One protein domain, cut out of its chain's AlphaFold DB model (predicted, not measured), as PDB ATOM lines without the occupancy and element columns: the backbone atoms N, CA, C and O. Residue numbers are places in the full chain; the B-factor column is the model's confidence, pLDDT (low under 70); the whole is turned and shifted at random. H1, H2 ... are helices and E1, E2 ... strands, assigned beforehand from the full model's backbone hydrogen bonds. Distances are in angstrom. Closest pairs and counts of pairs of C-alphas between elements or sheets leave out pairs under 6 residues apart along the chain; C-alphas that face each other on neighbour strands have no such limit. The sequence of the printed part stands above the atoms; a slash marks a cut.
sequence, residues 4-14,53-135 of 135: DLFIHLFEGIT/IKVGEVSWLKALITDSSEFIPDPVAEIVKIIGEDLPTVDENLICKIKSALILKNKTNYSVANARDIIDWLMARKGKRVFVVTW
ATOM      1  N   ASP A   4       1.854 -56.754   4.563       93.56
ATOM      2  CA  ASP A   4       1.673 -55.307   4.524       93.56
ATOM      3  C   ASP A   4       0.769 -54.931   3.353       93.56
ATOM      4  O   ASP A   4       0.999 -55.348   2.220       93.56
ATOM      5  N   LEU A   5      -0.258 -54.123   3.620       94.06
ATOM      6  CA  LEU A   5      -1.162 -53.603   2.600       94.06
ATOM      7  C   LEU A   5      -0.752 -52.200   2.175       94.06
ATOM      8  O   LEU A   5      -0.557 -51.323   3.021       94.06
ATOM      9  N   PHE A   6      -0.698 -51.976   0.867       95.81
ATOM     10  CA  PHE A   6      -0.342 -50.700   0.265       95.81
ATOM     11  C   PHE A   6      -1.406 -50.235  -0.725       95.81
ATOM     12  O   PHE A   6      -2.043 -51.043  -1.399       95.81
ATOM     13  N   ILE A   7      -1.559 -48.916  -0.835       96.50
ATOM     14  CA  ILE A   7      -2.197 -48.272  -1.987       96.50
ATOM     15  C   ILE A   7      -1.083 -47.889  -2.953       96.50
ATOM     16  O   ILE A   7      -0.147 -47.197  -2.558       96.50
ATOM     17  N   HIS A   8      -1.207 -48.311  -4.203       97.00
ATOM     18  CA  HIS A   8      -0.246 -48.074  -5.274       97.00
ATOM     19  C   HIS A   8      -0.822 -47.135  -6.337       97.00
ATOM     20  O   HIS A   8      -2.016 -47.199  -6.650       97.00
ATOM     21  N   LEU A   9       0.025 -46.302  -6.947       96.69
ATOM     22  CA  LEU A   9      -0.318 -45.590  -8.179       96.69
ATOM     23  C   LEU A   9      -0.308 -46.537  -9.375       96.69
ATOM     24  O   LEU A   9       0.660 -47.256  -9.621       96.69
ATOM     25  N   PHE A  10      -1.355 -46.458 -10.189       95.69
ATOM     26  CA  PHE A  10      -1.428 -47.138 -11.476       95.69
ATOM     27  C   PHE A  10      -0.659 -46.346 -12.551       95.69
ATOM     28  O   PHE A  10      -1.244 -45.764 -13.465       95.69
ATOM     29  N   GLU A  11       0.667 -46.288 -12.416       93.69
ATOM     30  CA  GLU A  11       1.582 -45.634 -13.358       93.69
ATOM     31  C   GLU A  11       2.756 -46.553 -13.708       93.69
ATOM     32  O   GLU A  11       3.324 -47.214 -12.844       93.69
ATOM     33  N   GLY A  12       3.128 -46.612 -14.990       91.44
ATOM     34  CA  GLY A  12       4.229 -47.470 -15.453       91.44
ATOM     35  C   GLY A  12       3.923 -48.976 -15.445       91.44
ATOM     36  O   GLY A  12       4.815 -49.778 -15.722       91.44
ATOM     37  N   ILE A  13       2.672 -49.356 -15.173       94.00
ATOM     38  CA  ILE A  13       2.181 -50.737 -15.155       94.00
ATOM     39  C   ILE A  13       0.887 -50.881 -15.965       94.00
ATOM     40  O   ILE A  13       0.283 -49.898 -16.395       94.00
ATOM     41  N   THR A  14       0.462 -52.122 -16.177       93.38
ATOM     42  CA  THR A  14      -0.761 -52.483 -16.900       93.38
ATOM     43  C   THR A  14      -1.702 -53.301 -16.023       93.38
ATOM     44  O   THR A  14      -1.284 -53.910 -15.040       93.38
ATOM     45  N   ILE A  53       1.838 -46.089  -0.706       97.88
ATOM     46  CA  ILE A  53       1.704 -45.746   0.710       97.88
ATOM     47  C   ILE A  53       1.177 -46.951   1.490       97.88
ATOM     48  O   ILE A  53       0.191 -47.577   1.093       97.88
ATOM     49  N   LYS A  54       1.839 -47.287   2.605       97.19
ATOM     50  CA  LYS A  54       1.394 -48.358   3.505       97.19
ATOM     51  C   LYS A  54       0.094 -47.940   4.188       97.19
ATOM     52  O   LYS A  54      -0.011 -46.828   4.700       97.19
ATOM     53  N   VAL A  55      -0.868 -48.851   4.236       96.25
ATOM     54  CA  VAL A  55      -2.161 -48.680   4.910       96.25
ATOM     55  C   VAL A  55      -2.172 -49.382   6.260       96.25
ATOM     56  O   VAL A  55      -2.721 -48.859   7.225       96.25
ATOM     57  N   GLY A  56      -1.563 -50.561   6.351       95.25
ATOM     58  CA  GLY A  56      -1.547 -51.350   7.575       95.25
ATOM     59  C   GLY A  56      -1.071 -52.772   7.335       95.25
ATOM     60  O   GLY A  56      -0.638 -53.114   6.238       95.25
ATOM     61  N   GLU A  57      -1.166 -53.585   8.373       94.38
ATOM     62  CA  GLU A  57      -0.872 -55.012   8.325       94.38
ATOM     63  C   GLU A  57      -2.168 -55.821   8.326       94.38
ATOM     64  O   GLU A  57      -3.163 -55.452   8.954       94.38
ATOM     65  N   VAL A  58      -2.144 -56.962   7.651       90.12
ATOM     66  CA  VAL A  58      -3.261 -57.907   7.593       90.12
ATOM     67  C   VAL A  58      -2.753 -59.338   7.650       90.12
ATOM     68  O   VAL A  58      -1.577 -59.619   7.435       90.12
ATOM     69  N   SER A  59      -3.645 -60.286   7.908       88.62
ATOM     70  CA  SER A  59      -3.351 -61.705   7.731       88.62
ATOM     71  C   SER A  59      -4.507 -62.412   7.024       88.62
ATOM     72  O   SER A  59      -5.309 -63.096   7.666       88.62
ATOM     73  N   TRP A  60      -4.539 -62.313   5.689       81.56
ATOM     74  CA  TRP A  60      -5.569 -62.923   4.837       81.56
ATOM     75  C   TRP A  60      -5.731 -64.426   5.060       81.56
ATOM     76  O   TRP A  60      -6.844 -64.904   5.235       81.56
ATOM     77  N   LEU A  61      -4.628 -65.179   5.130       79.25
ATOM     78  CA  LEU A  61      -4.695 -66.632   5.308       79.25
ATOM     79  C   LEU A  61      -5.365 -67.022   6.632       79.25
ATOM     80  O   LEU A  61      -6.182 -67.935   6.662       79.25
ATOM     81  N   LYS A  62      -5.051 -66.320   7.728       77.00
ATOM     82  CA  LYS A  62      -5.736 -66.564   9.007       77.00
ATOM     83  C   LYS A  62      -7.196 -66.136   8.933       77.00
ATOM     84  O   LYS A  62      -8.049 -66.908   9.353       77.00
ATOM     85  N   ALA A  63      -7.484 -64.980   8.337       76.38
ATOM     86  CA  ALA A  63      -8.850 -64.504   8.133       76.38
ATOM     87  C   ALA A  63      -9.714 -65.459   7.287       76.38
ATOM     88  O   ALA A  63     -10.923 -65.491   7.466       76.38
ATOM     89  N   LEU A  64      -9.109 -66.251   6.395       74.31
ATOM     90  CA  LEU A  64      -9.801 -67.280   5.609       74.31
ATOM     91  C   LEU A  64     -10.100 -68.562   6.404       74.31
ATOM     92  O   LEU A  64     -11.026 -69.290   6.061       74.31
ATOM     93  N   ILE A  65      -9.306 -68.867   7.434       79.25
ATOM     94  CA  ILE A  65      -9.399 -70.117   8.212       79.25
ATOM     95  C   ILE A  65     -10.142 -69.894   9.548       79.25
ATOM     96  O   ILE A  65     -10.545 -70.848  10.209       79.25
ATOM     97  N   THR A  66     -10.327 -68.638   9.958       76.94
ATOM     98  CA  THR A  66     -10.881 -68.228  11.263       76.94
ATOM     99  C   THR A  66     -11.768 -66.985  11.109       76.94
ATOM    100  O   THR A  66     -12.093 -66.599   9.990       76.94
ATOM    101  N   ASP A  67     -12.190 -66.348  12.208       72.06
ATOM    102  CA  ASP A  67     -12.946 -65.095  12.131       72.06
ATOM    103  C   ASP A  67     -12.059 -63.953  11.603       72.06
ATOM    104  O   ASP A  67     -11.108 -63.509  12.248       72.06
ATOM    105  N   SER A  68     -12.385 -63.465  10.406       70.25
ATOM    106  CA  SER A  68     -11.677 -62.372   9.730       70.25
ATOM    107  C   SER A  68     -11.494 -61.107  10.577       70.25
ATOM    108  O   SER A  68     -10.489 -60.408  10.410       70.25
ATOM    109  N   SER A  69     -12.411 -60.841  11.515       72.69
ATOM    110  CA  SER A  69     -12.418 -59.630  12.346       72.69
ATOM    111  C   SER A  69     -11.286 -59.570  13.377       72.69
ATOM    112  O   SER A  69     -11.012 -58.502  13.923       72.69
ATOM    113  N   GLU A  70     -10.585 -60.681  13.613       80.88
ATOM    114  CA  GLU A  70      -9.413 -60.735  14.494       80.88
ATOM    115  C   GLU A  70      -8.090 -60.479  13.749       80.88
ATOM    116  O   GLU A  70      -7.063 -60.179  14.369       80.88
ATOM    117  N   PHE A  71      -8.096 -60.591  12.415       85.62
ATOM    118  CA  PHE A  71      -6.876 -60.677  11.598       85.62
ATOM    119  C   PHE A  71      -6.756 -59.617  10.503       85.62
ATOM    120  O   PHE A  71      -5.704 -59.520   9.866       85.62
ATOM    121  N   ILE A  72      -7.806 -58.829  10.281       90.25
ATOM    122  CA  ILE A  72      -7.811 -57.698   9.353       90.25
ATOM    123  C   ILE A  72      -8.415 -56.501  10.096       90.25
ATOM    124  O   ILE A  72      -9.576 -56.572  10.499       90.25
ATOM    125  N   PRO A  73      -7.673 -55.399  10.297       93.88
ATOM    126  CA  PRO A  73      -8.244 -54.190  10.877       93.88
ATOM    127  C   PRO A  73      -9.439 -53.672  10.062       93.88
ATOM    128  O   PRO A  73      -9.319 -53.511   8.846       93.88
ATOM    129  N   ASP A  74     -10.542 -53.311  10.732       94.12
ATOM    130  CA  ASP A  74     -11.734 -52.710  10.099       94.12
ATOM    131  C   ASP A  74     -11.384 -51.548   9.130       94.12
ATOM    132  O   ASP A  74     -11.917 -51.531   8.017       94.12
ATOM    133  N   PRO A  75     -10.454 -50.615   9.461       95.50
ATOM    134  CA  PRO A  75     -10.030 -49.575   8.517       95.50
ATOM    135  C   PRO A  75      -9.425 -50.115   7.220       95.50
ATOM    136  O   PRO A  75      -9.701 -49.597   6.141       95.50
ATOM    137  N   VAL A  76      -8.591 -51.152   7.324       94.69
ATOM    138  CA  VAL A  76      -7.874 -51.728   6.182       94.69
ATOM    139  C   VAL A  76      -8.853 -52.487   5.289       94.69
ATOM    140  O   VAL A  76      -8.834 -52.303   4.074       94.69
ATOM    141  N   ALA A  77      -9.755 -53.273   5.886       93.06
ATOM    142  CA  ALA A  77     -10.797 -53.996   5.159       93.06
ATOM    143  C   ALA A  77     -11.701 -53.050   4.350       93.06
ATOM    144  O   ALA A  77     -11.970 -53.300   3.173       93.06
ATOM    145  N   GLU A  78     -12.138 -51.938   4.950       95.44
ATOM    146  CA  GLU A  78     -13.003 -50.983   4.251       95.44
ATOM    147  C   GLU A  78     -12.241 -50.237   3.139       95.44
ATOM    148  O   GLU A  78     -12.809 -50.008   2.074       95.44
ATOM    149  N   ILE A  79     -10.944 -49.936   3.305       95.44
ATOM    150  CA  ILE A  79     -10.115 -49.365   2.224       95.44
ATOM    151  C   ILE A  79     -10.014 -50.319   1.029       95.44
ATOM    152  O   ILE A  79     -10.206 -49.883  -0.108       95.44
ATOM    153  N   VAL A  80      -9.769 -51.611   1.274       92.81
ATOM    154  CA  VAL A  80      -9.734 -52.634   0.213       92.81
ATOM    155  C   VAL A  80     -11.055 -52.674  -0.541       92.81
ATOM    156  O   VAL A  80     -11.058 -52.695  -1.765       92.81
ATOM    157  N   LYS A  81     -12.182 -52.609   0.167       93.00
ATOM    158  CA  LYS A  81     -13.516 -52.584  -0.440       93.00
ATOM    159  C   LYS A  81     -13.803 -51.298  -1.221       93.00
ATOM    160  O   LYS A  81     -14.473 -51.351  -2.248       93.00
ATOM    161  N   ILE A  82     -13.332 -50.146  -0.740       94.94
ATOM    162  CA  ILE A  82     -13.514 -48.849  -1.407       94.94
ATOM    163  C   ILE A  82     -12.730 -48.791  -2.721       94.94
ATOM    164  O   ILE A  82     -13.252 -48.267  -3.704       94.94
ATOM    165  N   ILE A  83     -11.482 -49.271  -2.722       93.94
ATOM    166  CA  ILE A  83     -10.615 -49.230  -3.905       93.94
ATOM    167  C   ILE A  83     -10.953 -50.381  -4.856       93.94
ATOM    168  O   ILE A  83     -11.114 -50.162  -6.056       93.94
ATOM    169  N   GLY A  84     -11.099 -51.587  -4.311       84.19
ATOM    170  CA  GLY A  84     -11.419 -52.796  -5.054       84.19
ATOM    171  C   GLY A  84     -10.442 -53.070  -6.197       84.19
ATOM    172  O   GLY A  84      -9.270 -52.698  -6.159       84.19
ATOM    173  N   GLU A  85     -10.963 -53.707  -7.244       80.06
ATOM    174  CA  GLU A  85     -10.210 -54.067  -8.451       80.06
ATOM    175  C   GLU A  85     -10.550 -53.163  -9.651       80.06
ATOM    176  O   GLU A  85     -10.188 -53.471 -10.789       80.06
ATOM    177  N   ASP A  86     -11.281 -52.065  -9.428       83.38
ATOM    178  CA  ASP A  86     -11.812 -51.192 -10.491       83.38
ATOM    179  C   ASP A  86     -10.891 -50.014 -10.831       83.38
ATOM    180  O   ASP A  86     -11.204 -49.190 -11.695       83.38
ATOM    181  N   LEU A  87      -9.722 -49.957 -10.189       92.06
ATOM    182  CA  LEU A  87      -8.679 -48.959 -10.425       92.06
ATOM    183  C   LEU A  87      -9.230 -47.518 -10.394       92.06
ATOM    184  O   LEU A  87      -9.097 -46.786 -11.391       92.06
ATOM    185  N   PRO A  88      -9.900 -47.114  -9.297       96.00
ATOM    186  CA  PRO A  88     -10.581 -45.834  -9.223       96.00
ATOM    187  C   PRO A  88      -9.602 -44.671  -9.356       96.00
ATOM    188  O   PRO A  88      -8.437 -44.742  -8.957       96.00
ATOM    189  N   THR A  89     -10.108 -43.565  -9.890       97.56
ATOM    190  CA  THR A  89      -9.395 -42.291  -9.898       97.56
ATOM    191  C   THR A  89      -9.474 -41.646  -8.519       97.56
ATOM    192  O   THR A  89     -10.535 -41.612  -7.897       97.56
ATOM    193  N   VAL A  90      -8.362 -41.089  -8.051       97.50
ATOM    194  CA  VAL A  90      -8.284 -40.315  -6.817       97.50
ATOM    195  C   VAL A  90      -9.021 -38.994  -7.007       97.50
ATOM    196  O   VAL A  90      -8.489 -38.024  -7.547       97.50
ATOM    197  N   ASP A  91     -10.269 -38.966  -6.564       97.88
ATOM    198  CA  ASP A  91     -11.120 -37.786  -6.518       97.88
ATOM    199  C   ASP A  91     -11.542 -37.471  -5.072       97.88
ATOM    200  O   ASP A  91     -11.167 -38.149  -4.113       97.88
ATOM    201  N   GLU A  92     -12.312 -36.398  -4.893       97.88
ATOM    202  CA  GLU A  92     -12.779 -35.995  -3.562       97.88
ATOM    203  C   GLU A  92     -13.701 -37.032  -2.923       97.88
ATOM    204  O   GLU A  92     -13.698 -37.183  -1.702       97.88
ATOM    205  N   ASN A  93     -14.451 -37.778  -3.734       97.38
ATOM    206  CA  ASN A  93     -15.364 -38.804  -3.255       97.38
ATOM    207  C   ASN A  93     -14.590 -40.012  -2.707       97.38
ATOM    208  O   ASN A  93     -14.867 -40.467  -1.597       97.38
ATOM    209  N   LEU A  94     -13.579 -40.493  -3.435       97.25
ATOM    210  CA  LEU A  94     -12.683 -41.560  -2.996       97.25
ATOM    211  C   LEU A  94     -11.960 -41.159  -1.709       97.25
ATOM    212  O   LEU A  94     -11.957 -41.922  -0.743       97.25
ATOM    213  N   ILE A  95     -11.412 -39.941  -1.659       97.69
ATOM    214  CA  ILE A  95     -10.718 -39.421  -0.474       97.69
ATOM    215  C   ILE A  95     -11.668 -39.350   0.727       97.69
ATOM    216  O   ILE A  95     -11.301 -39.780   1.821       97.69
ATOM    217  N   CYS A  96     -12.904 -38.871   0.547       97.69
ATOM    218  CA  CYS A  96     -13.906 -38.838   1.618       97.69
ATOM    219  C   CYS A  96     -14.262 -40.240   2.134       97.69
ATOM    220  O   CYS A  96     -14.385 -40.438   3.348       97.69
ATOM    221  N   LYS A  97     -14.398 -41.224   1.237       97.69
ATOM    222  CA  LYS A  97     -14.652 -42.621   1.613       97.69
ATOM    223  C   LYS A  97     -13.483 -43.207   2.403       97.69
ATOM    224  O   LYS A  97     -13.705 -43.745   3.483       97.69
ATOM    225  N   ILE A  98     -12.248 -43.035   1.928       97.12
ATOM    226  CA  ILE A  98     -11.045 -43.526   2.622       97.12
ATOM    227  C   ILE A  98     -10.888 -42.844   3.987       97.12
ATOM    228  O   ILE A  98     -10.626 -43.512   4.985       97.12
ATOM    229  N   LYS A  99     -11.143 -41.535   4.079       97.12
ATOM    230  CA  LYS A  99     -11.159 -40.812   5.360       97.12
ATOM    231  C   LYS A  99     -12.179 -41.401   6.340       97.12
ATOM    232  O   LYS A  99     -11.893 -41.494   7.529       97.12
ATOM    233  N   SER A 100     -13.344 -41.814   5.841       97.19
ATOM    234  CA  SER A 100     -14.391 -42.457   6.645       97.19
ATOM    235  C   SER A 100     -14.032 -43.893   7.049       97.19
ATOM    236  O   SER A 100     -14.422 -44.341   8.120       97.19
ATOM    237  N   ALA A 101     -13.251 -44.612   6.242       97.12
ATOM    238  CA  ALA A 101     -12.711 -45.917   6.622       97.12
ATOM    239  C   ALA A 101     -11.658 -45.795   7.738       97.12
ATOM    240  O   ALA A 101     -11.667 -46.558   8.699       97.12
ATOM    241  N   LEU A 102     -10.787 -44.786   7.662       95.75
ATOM    242  CA  LEU A 102      -9.691 -44.579   8.617       95.75
ATOM    243  C   LEU A 102     -10.142 -44.179  10.032       95.75
ATOM    244  O   LEU A 102      -9.340 -44.260  10.961       95.75
ATOM    245  N   ILE A 103     -11.402 -43.771  10.223       95.69
ATOM    246  CA  ILE A 103     -11.976 -43.510  11.556       95.69
ATOM    247  C   ILE A 103     -12.554 -44.767  12.223       95.69
ATOM    248  O   ILE A 103     -12.943 -44.709  13.392       95.69
ATOM    249  N   LEU A 104     -12.644 -45.893  11.505       94.94
ATOM    250  CA  LEU A 104     -13.133 -47.144  12.076       94.94
ATOM    251  C   LEU A 104     -12.192 -47.628  13.187       94.94
ATOM    252  O   LEU A 104     -10.975 -47.438  13.152       94.94
ATOM    253  N   LYS A 105     -12.761 -48.268  14.210       93.31
ATOM    254  CA  LYS A 105     -11.978 -48.768  15.341       93.31
ATOM    255  C   LYS A 105     -11.161 -49.985  14.903       93.31
ATOM    256  O   LYS A 105     -11.737 -51.002  14.536       93.31
ATOM    257  N   ASN A 106      -9.838 -49.925  15.043       92.62
ATOM    258  CA  ASN A 106      -9.012 -51.126  14.957       92.62
ATOM    259  C   ASN A 106      -9.247 -51.998  16.202       92.62
ATOM    260  O   ASN A 106      -8.958 -51.579  17.325       92.62
ATOM    261  N   LYS A 107      -9.813 -53.189  16.003       91.12
ATOM    262  CA  LYS A 107     -10.065 -54.183  17.062       91.12
ATOM    263  C   LYS A 107      -9.011 -55.292  17.097       91.12
ATOM    264  O   LYS A 107      -9.092 -56.176  17.943       91.12
ATOM    265  N   THR A 108      -8.049 -55.246  16.184       90.75
ATOM    266  CA  THR A 108      -7.018 -56.268  16.020       90.75
ATOM    267  C   THR A 108      -5.688 -55.808  16.616       90.75
ATOM    268  O   THR A 108      -5.510 -54.634  16.943       90.75
ATOM    269  N   ASN A 109      -4.725 -56.726  16.702       89.75
ATOM    270  CA  ASN A 109      -3.340 -56.407  17.067       89.75
ATOM    271  C   ASN A 109      -2.465 -56.014  15.861       89.75
ATOM    272  O   ASN A 109      -1.264 -55.820  16.025       89.75
ATOM    273  N   TYR A 110      -3.038 -55.933  14.658       91.62
ATOM    274  CA  TYR A 110      -2.317 -55.545  13.448       91.62
ATOM    275  C   TYR A 110      -2.240 -54.024  13.347       91.62
ATOM    276  O   TYR A 110      -3.168 -53.317  13.758       91.62
ATOM    277  N   SER A 111      -1.135 -53.505  12.815       93.69
ATOM    278  CA  SER A 111      -0.956 -52.059  12.702       93.69
ATOM    279  C   SER A 111      -1.837 -51.442  11.611       93.69
ATOM    280  O   SER A 111      -2.138 -52.052  10.585       93.69
ATOM    281  N   VAL A 112      -2.235 -50.191  11.835       96.00
ATOM    282  CA  VAL A 112      -2.847 -49.314  10.830       96.00
ATOM    283  C   VAL A 112      -1.953 -48.086  10.731       96.00
ATOM    284  O   VAL A 112      -1.555 -47.525  11.755       96.00
ATOM    285  N   ALA A 113      -1.589 -47.704   9.512       96.19
ATOM    286  CA  ALA A 113      -0.738 -46.554   9.260       96.19
ATOM    287  C   ALA A 113      -1.450 -45.240   9.619       96.19
ATOM    288  O   ALA A 113      -2.666 -45.183   9.823       96.19
ATOM    289  N   ASN A 114      -0.674 -44.161   9.726       96.56
ATOM    290  CA  ASN A 114      -1.209 -42.866  10.119       96.56
ATOM    291  C   ASN A 114      -2.215 -42.357   9.075       96.56
ATOM    292  O   ASN A 114      -1.891 -42.189   7.900       96.56
ATOM    293  N   ALA A 115      -3.435 -42.062   9.527       96.31
ATOM    294  CA  ALA A 115      -4.505 -41.603   8.654       96.31
ATOM    295  C   ALA A 115      -4.155 -40.306   7.909       96.31
ATOM    296  O   ALA A 115      -4.534 -40.142   6.752       96.31
ATOM    297  N   ARG A 116      -3.427 -39.385   8.552       97.00
ATOM    298  CA  ARG A 116      -3.015 -38.124   7.932       97.00
ATOM    299  C   ARG A 116      -2.078 -38.369   6.758       97.00
ATOM    300  O   ARG A 116      -2.305 -37.794   5.705       97.00
ATOM    301  N   ASP A 117      -1.104 -39.259   6.916       98.06
ATOM    302  CA  ASP A 117      -0.122 -39.548   5.869       98.06
ATOM    303  C   ASP A 117      -0.802 -40.154   4.633       98.06
ATOM    304  O   ASP A 117      -0.527 -39.738   3.510       98.06
ATOM    305  N   ILE A 118      -1.760 -41.068   4.834       97.56
ATOM    306  CA  ILE A 118      -2.548 -41.661   3.741       97.56
ATOM    307  C   ILE A 118      -3.365 -40.586   3.011       97.56
ATOM    308  O   ILE A 118      -3.386 -40.545   1.780       97.56
ATOM    309  N   ILE A 119      -4.044 -39.706   3.751       98.06
ATOM    310  CA  ILE A 119      -4.890 -38.663   3.158       98.06
ATOM    311  C   ILE A 119      -4.053 -37.595   2.452       98.06
ATOM    312  O   ILE A 119      -4.402 -37.212   1.334       98.06
ATOM    313  N   ASP A 120      -2.952 -37.144   3.052       98.19
ATOM    314  CA  ASP A 120      -2.042 -36.164   2.451       98.19
ATOM    315  C   ASP A 120      -1.412 -36.742   1.170       98.19
ATOM    316  O   ASP A 120      -1.351 -36.052   0.146       98.19
ATOM    317  N   TRP A 121      -1.050 -38.032   1.177       98.38
ATOM    318  CA  TRP A 121      -0.586 -38.740  -0.017       98.38
ATOM    319  C   TRP A 121      -1.662 -38.768  -1.111       98.38
ATOM    320  O   TRP A 121      -1.400 -38.332  -2.229       98.38
ATOM    321  N   LEU A 122      -2.899 -39.176  -0.809       97.88
ATOM    322  CA  LEU A 122      -3.986 -39.203  -1.802       97.88
ATOM    323  C   LEU A 122      -4.307 -37.807  -2.356       97.88
ATOM    324  O   LEU A 122      -4.439 -37.626  -3.567       97.88
ATOM    325  N   MET A 123      -4.387 -36.795  -1.492       97.75
ATOM    326  CA  MET A 123      -4.641 -35.408  -1.896       97.75
ATOM    327  C   MET A 123      -3.592 -34.906  -2.890       97.75
ATOM    328  O   MET A 123      -3.930 -34.222  -3.859       97.75
ATOM    329  N   ALA A 124      -2.332 -35.287  -2.697       98.00
ATOM    330  CA  ALA A 124      -1.237 -34.912  -3.578       98.00
ATOM    331  C   ALA A 124      -1.199 -35.707  -4.901       98.00
ATOM    332  O   ALA A 124      -0.325 -35.448  -5.729       98.00
ATOM    333  N   ARG A 125      -2.103 -36.676  -5.112       97.81
ATOM    334  CA  ARG A 125      -2.225 -37.485  -6.343       97.81
ATOM    335  C   ARG A 125      -3.645 -37.475  -6.927       97.81
ATOM    336  O   ARG A 125      -4.026 -38.391  -7.657       97.81
ATOM    337  N   LYS A 126      -4.431 -36.424  -6.659       97.38
ATOM    338  CA  LYS A 126      -5.751 -36.240  -7.290       97.38
ATOM    339  C   LYS A 126      -5.658 -36.356  -8.820       97.38
ATOM    340  O   LYS A 126      -4.747 -35.816  -9.444       97.38
ATOM    341  N   GLY A 127      -6.612 -37.066  -9.419       96.88
ATOM    342  CA  GLY A 127      -6.670 -37.355 -10.854       96.88
ATOM    343  C   GLY A 127      -5.869 -38.583 -11.307       96.88
ATOM    344  O   GLY A 127      -5.981 -38.973 -12.467       96.88
ATOM    345  N   LYS A 128      -5.087 -39.218 -10.426       97.62
ATOM    346  CA  LYS A 128      -4.375 -40.473 -10.724       97.62
ATOM    347  C   LYS A 128      -5.236 -41.688 -10.393       97.62
ATOM    348  O   LYS A 128      -6.110 -41.594  -9.542       97.62
ATOM    349  N   ARG A 129      -5.002 -42.825 -11.052       97.44
ATOM    350  CA  ARG A 129      -5.667 -44.101 -10.727       97.44
ATOM    351  C   ARG A 129      -4.859 -44.859  -9.678       97.44
ATOM    352  O   ARG A 129      -3.630 -44.794  -9.700       97.44
ATOM    353  N   VAL A 130      -5.539 -45.569  -8.785       97.19
ATOM    354  CA  VAL A 130      -4.913 -46.330  -7.692       97.19
ATOM    355  C   VAL A 130      -5.456 -47.748  -7.589       97.19
ATOM    356  O   VAL A 130      -6.553 -48.030  -8.058       97.19
ATOM    357  N   PHE A 131      -4.690 -48.625  -6.949       95.19
ATOM    358  CA  PHE A 131      -5.073 -49.997  -6.619       95.19
ATOM    359  C   PHE A 131      -4.460 -50.410  -5.281       95.19
ATOM    360  O   PHE A 131      -3.619 -49.691  -4.739       95.19
ATOM    361  N   VAL A 132      -4.895 -51.543  -4.734       93.44
ATOM    362  CA  VAL A 132      -4.343 -52.110  -3.498       93.44
ATOM    363  C   VAL A 132      -3.581 -53.389  -3.795       93.44
ATOM    364  O   VAL A 132      -3.996 -54.160  -4.653       93.44
ATOM    365  N   VAL A 133      -2.480 -53.607  -3.079       90.19
ATOM    366  CA  VAL A 133      -1.722 -54.866  -3.094       90.19
ATOM    367  C   VAL A 133      -1.277 -55.181  -1.678       90.19
ATOM    368  O   VAL A 133      -0.983 -54.279  -0.887       90.19
ATOM    369  N   THR A 134      -1.219 -56.472  -1.369       88.69
ATOM    370  CA  THR A 134      -0.583 -56.982  -0.153       88.69
ATOM    371  C   THR A 134       0.690 -57.752  -0.456       88.69
ATOM    372  O   THR A 134       0.688 -58.589  -1.358       88.69
ATOM    373  N   TRP A 135       1.733 -57.484   0.333       84.94
ATOM    374  CA  TRP A 135       3.057 -58.111   0.262       84.94
ATOM    375  C   TRP A 135       3.346 -58.970   1.488       84.94
ATOM    376  O   TRP A 135       3.007 -58.522   2.608       84.94
TER     377      TRP A 135
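AT A GLANCE: This is residues 4 to 14 and 53 to 135 of the 135 residues of an uncharacterized protein of Acidobacteria bacterium (UniProt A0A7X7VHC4). A small antiparallel sheet of three strands has helices H2 and H4 over one face, while H3, off the sheet, packs on both helices; the other face is bare of helices. H1 lies away from the other helices, just past the end of E2. The printed part has 94 residues, in the order E1 E2 H1 H2 H3 H4 E3, and the sheet's order is E2 E1 E3. The class is mixed, helices and strands, in two layers, helices on one face of a sheet; the whole is compact, with a radius of gyration of the C-alphas of 12.9 A and spans of 38 by 28 by 17 A.

IN THESE COORDINATES: Find C-alpha 4 at (1.673, -55.307, 4.524); from there E1 runs 16.1 A to residue 9. Next come E2, residues 53 to 58, 14.8 A, and H1, residues 60 to 65. Then read H2, residues 74 to 83, 14.5 A; H3, residues 92 to 102, 15.2 A; and H4, residues 115 to 123, 12.2 A. E3, residues 130 to 134, 13.7 A, ends at C-alpha 134, (-0.583, -56.982, -0.153).

HOW THE PARTS SIT: Inner strand E1 is antiparallel to E2, with N 5 and O 56 2.8 A apart, and to E3, with N 8 and O 131 2.8 A apart. H2's height over the sheet is 8.9 A; its closest C-alphas to E3 are Ile 83 and Phe 131, 6.2 A. H4, on the same face, is over E2 and E1, with Ile 53 and Ile 118 the closest C-alphas to E2, 6.6 A. H2 and H3 form a hairpin, touching closest at C-alphas 75 and 101, 4.9 A, at a shallow tilt of 21 degrees. H3 and H4 form another, closest at C-alphas 102 and 115, 6.0 A. H1 is not on the sheet. In H1, H2, H3 and H4 every O i to N i+4 pair is within hydrogen-bond range.

THE WHOLE: The farthest C-alphas, Thr 66 and Gly 127, are 38.2 A apart. Residues 15 to 52 are cut out, leaving C-alphas 14 and 53 19.0 A apart. The link from H3 to H4 is long, 12 residues. No printed residue is under 70 in pLDDT.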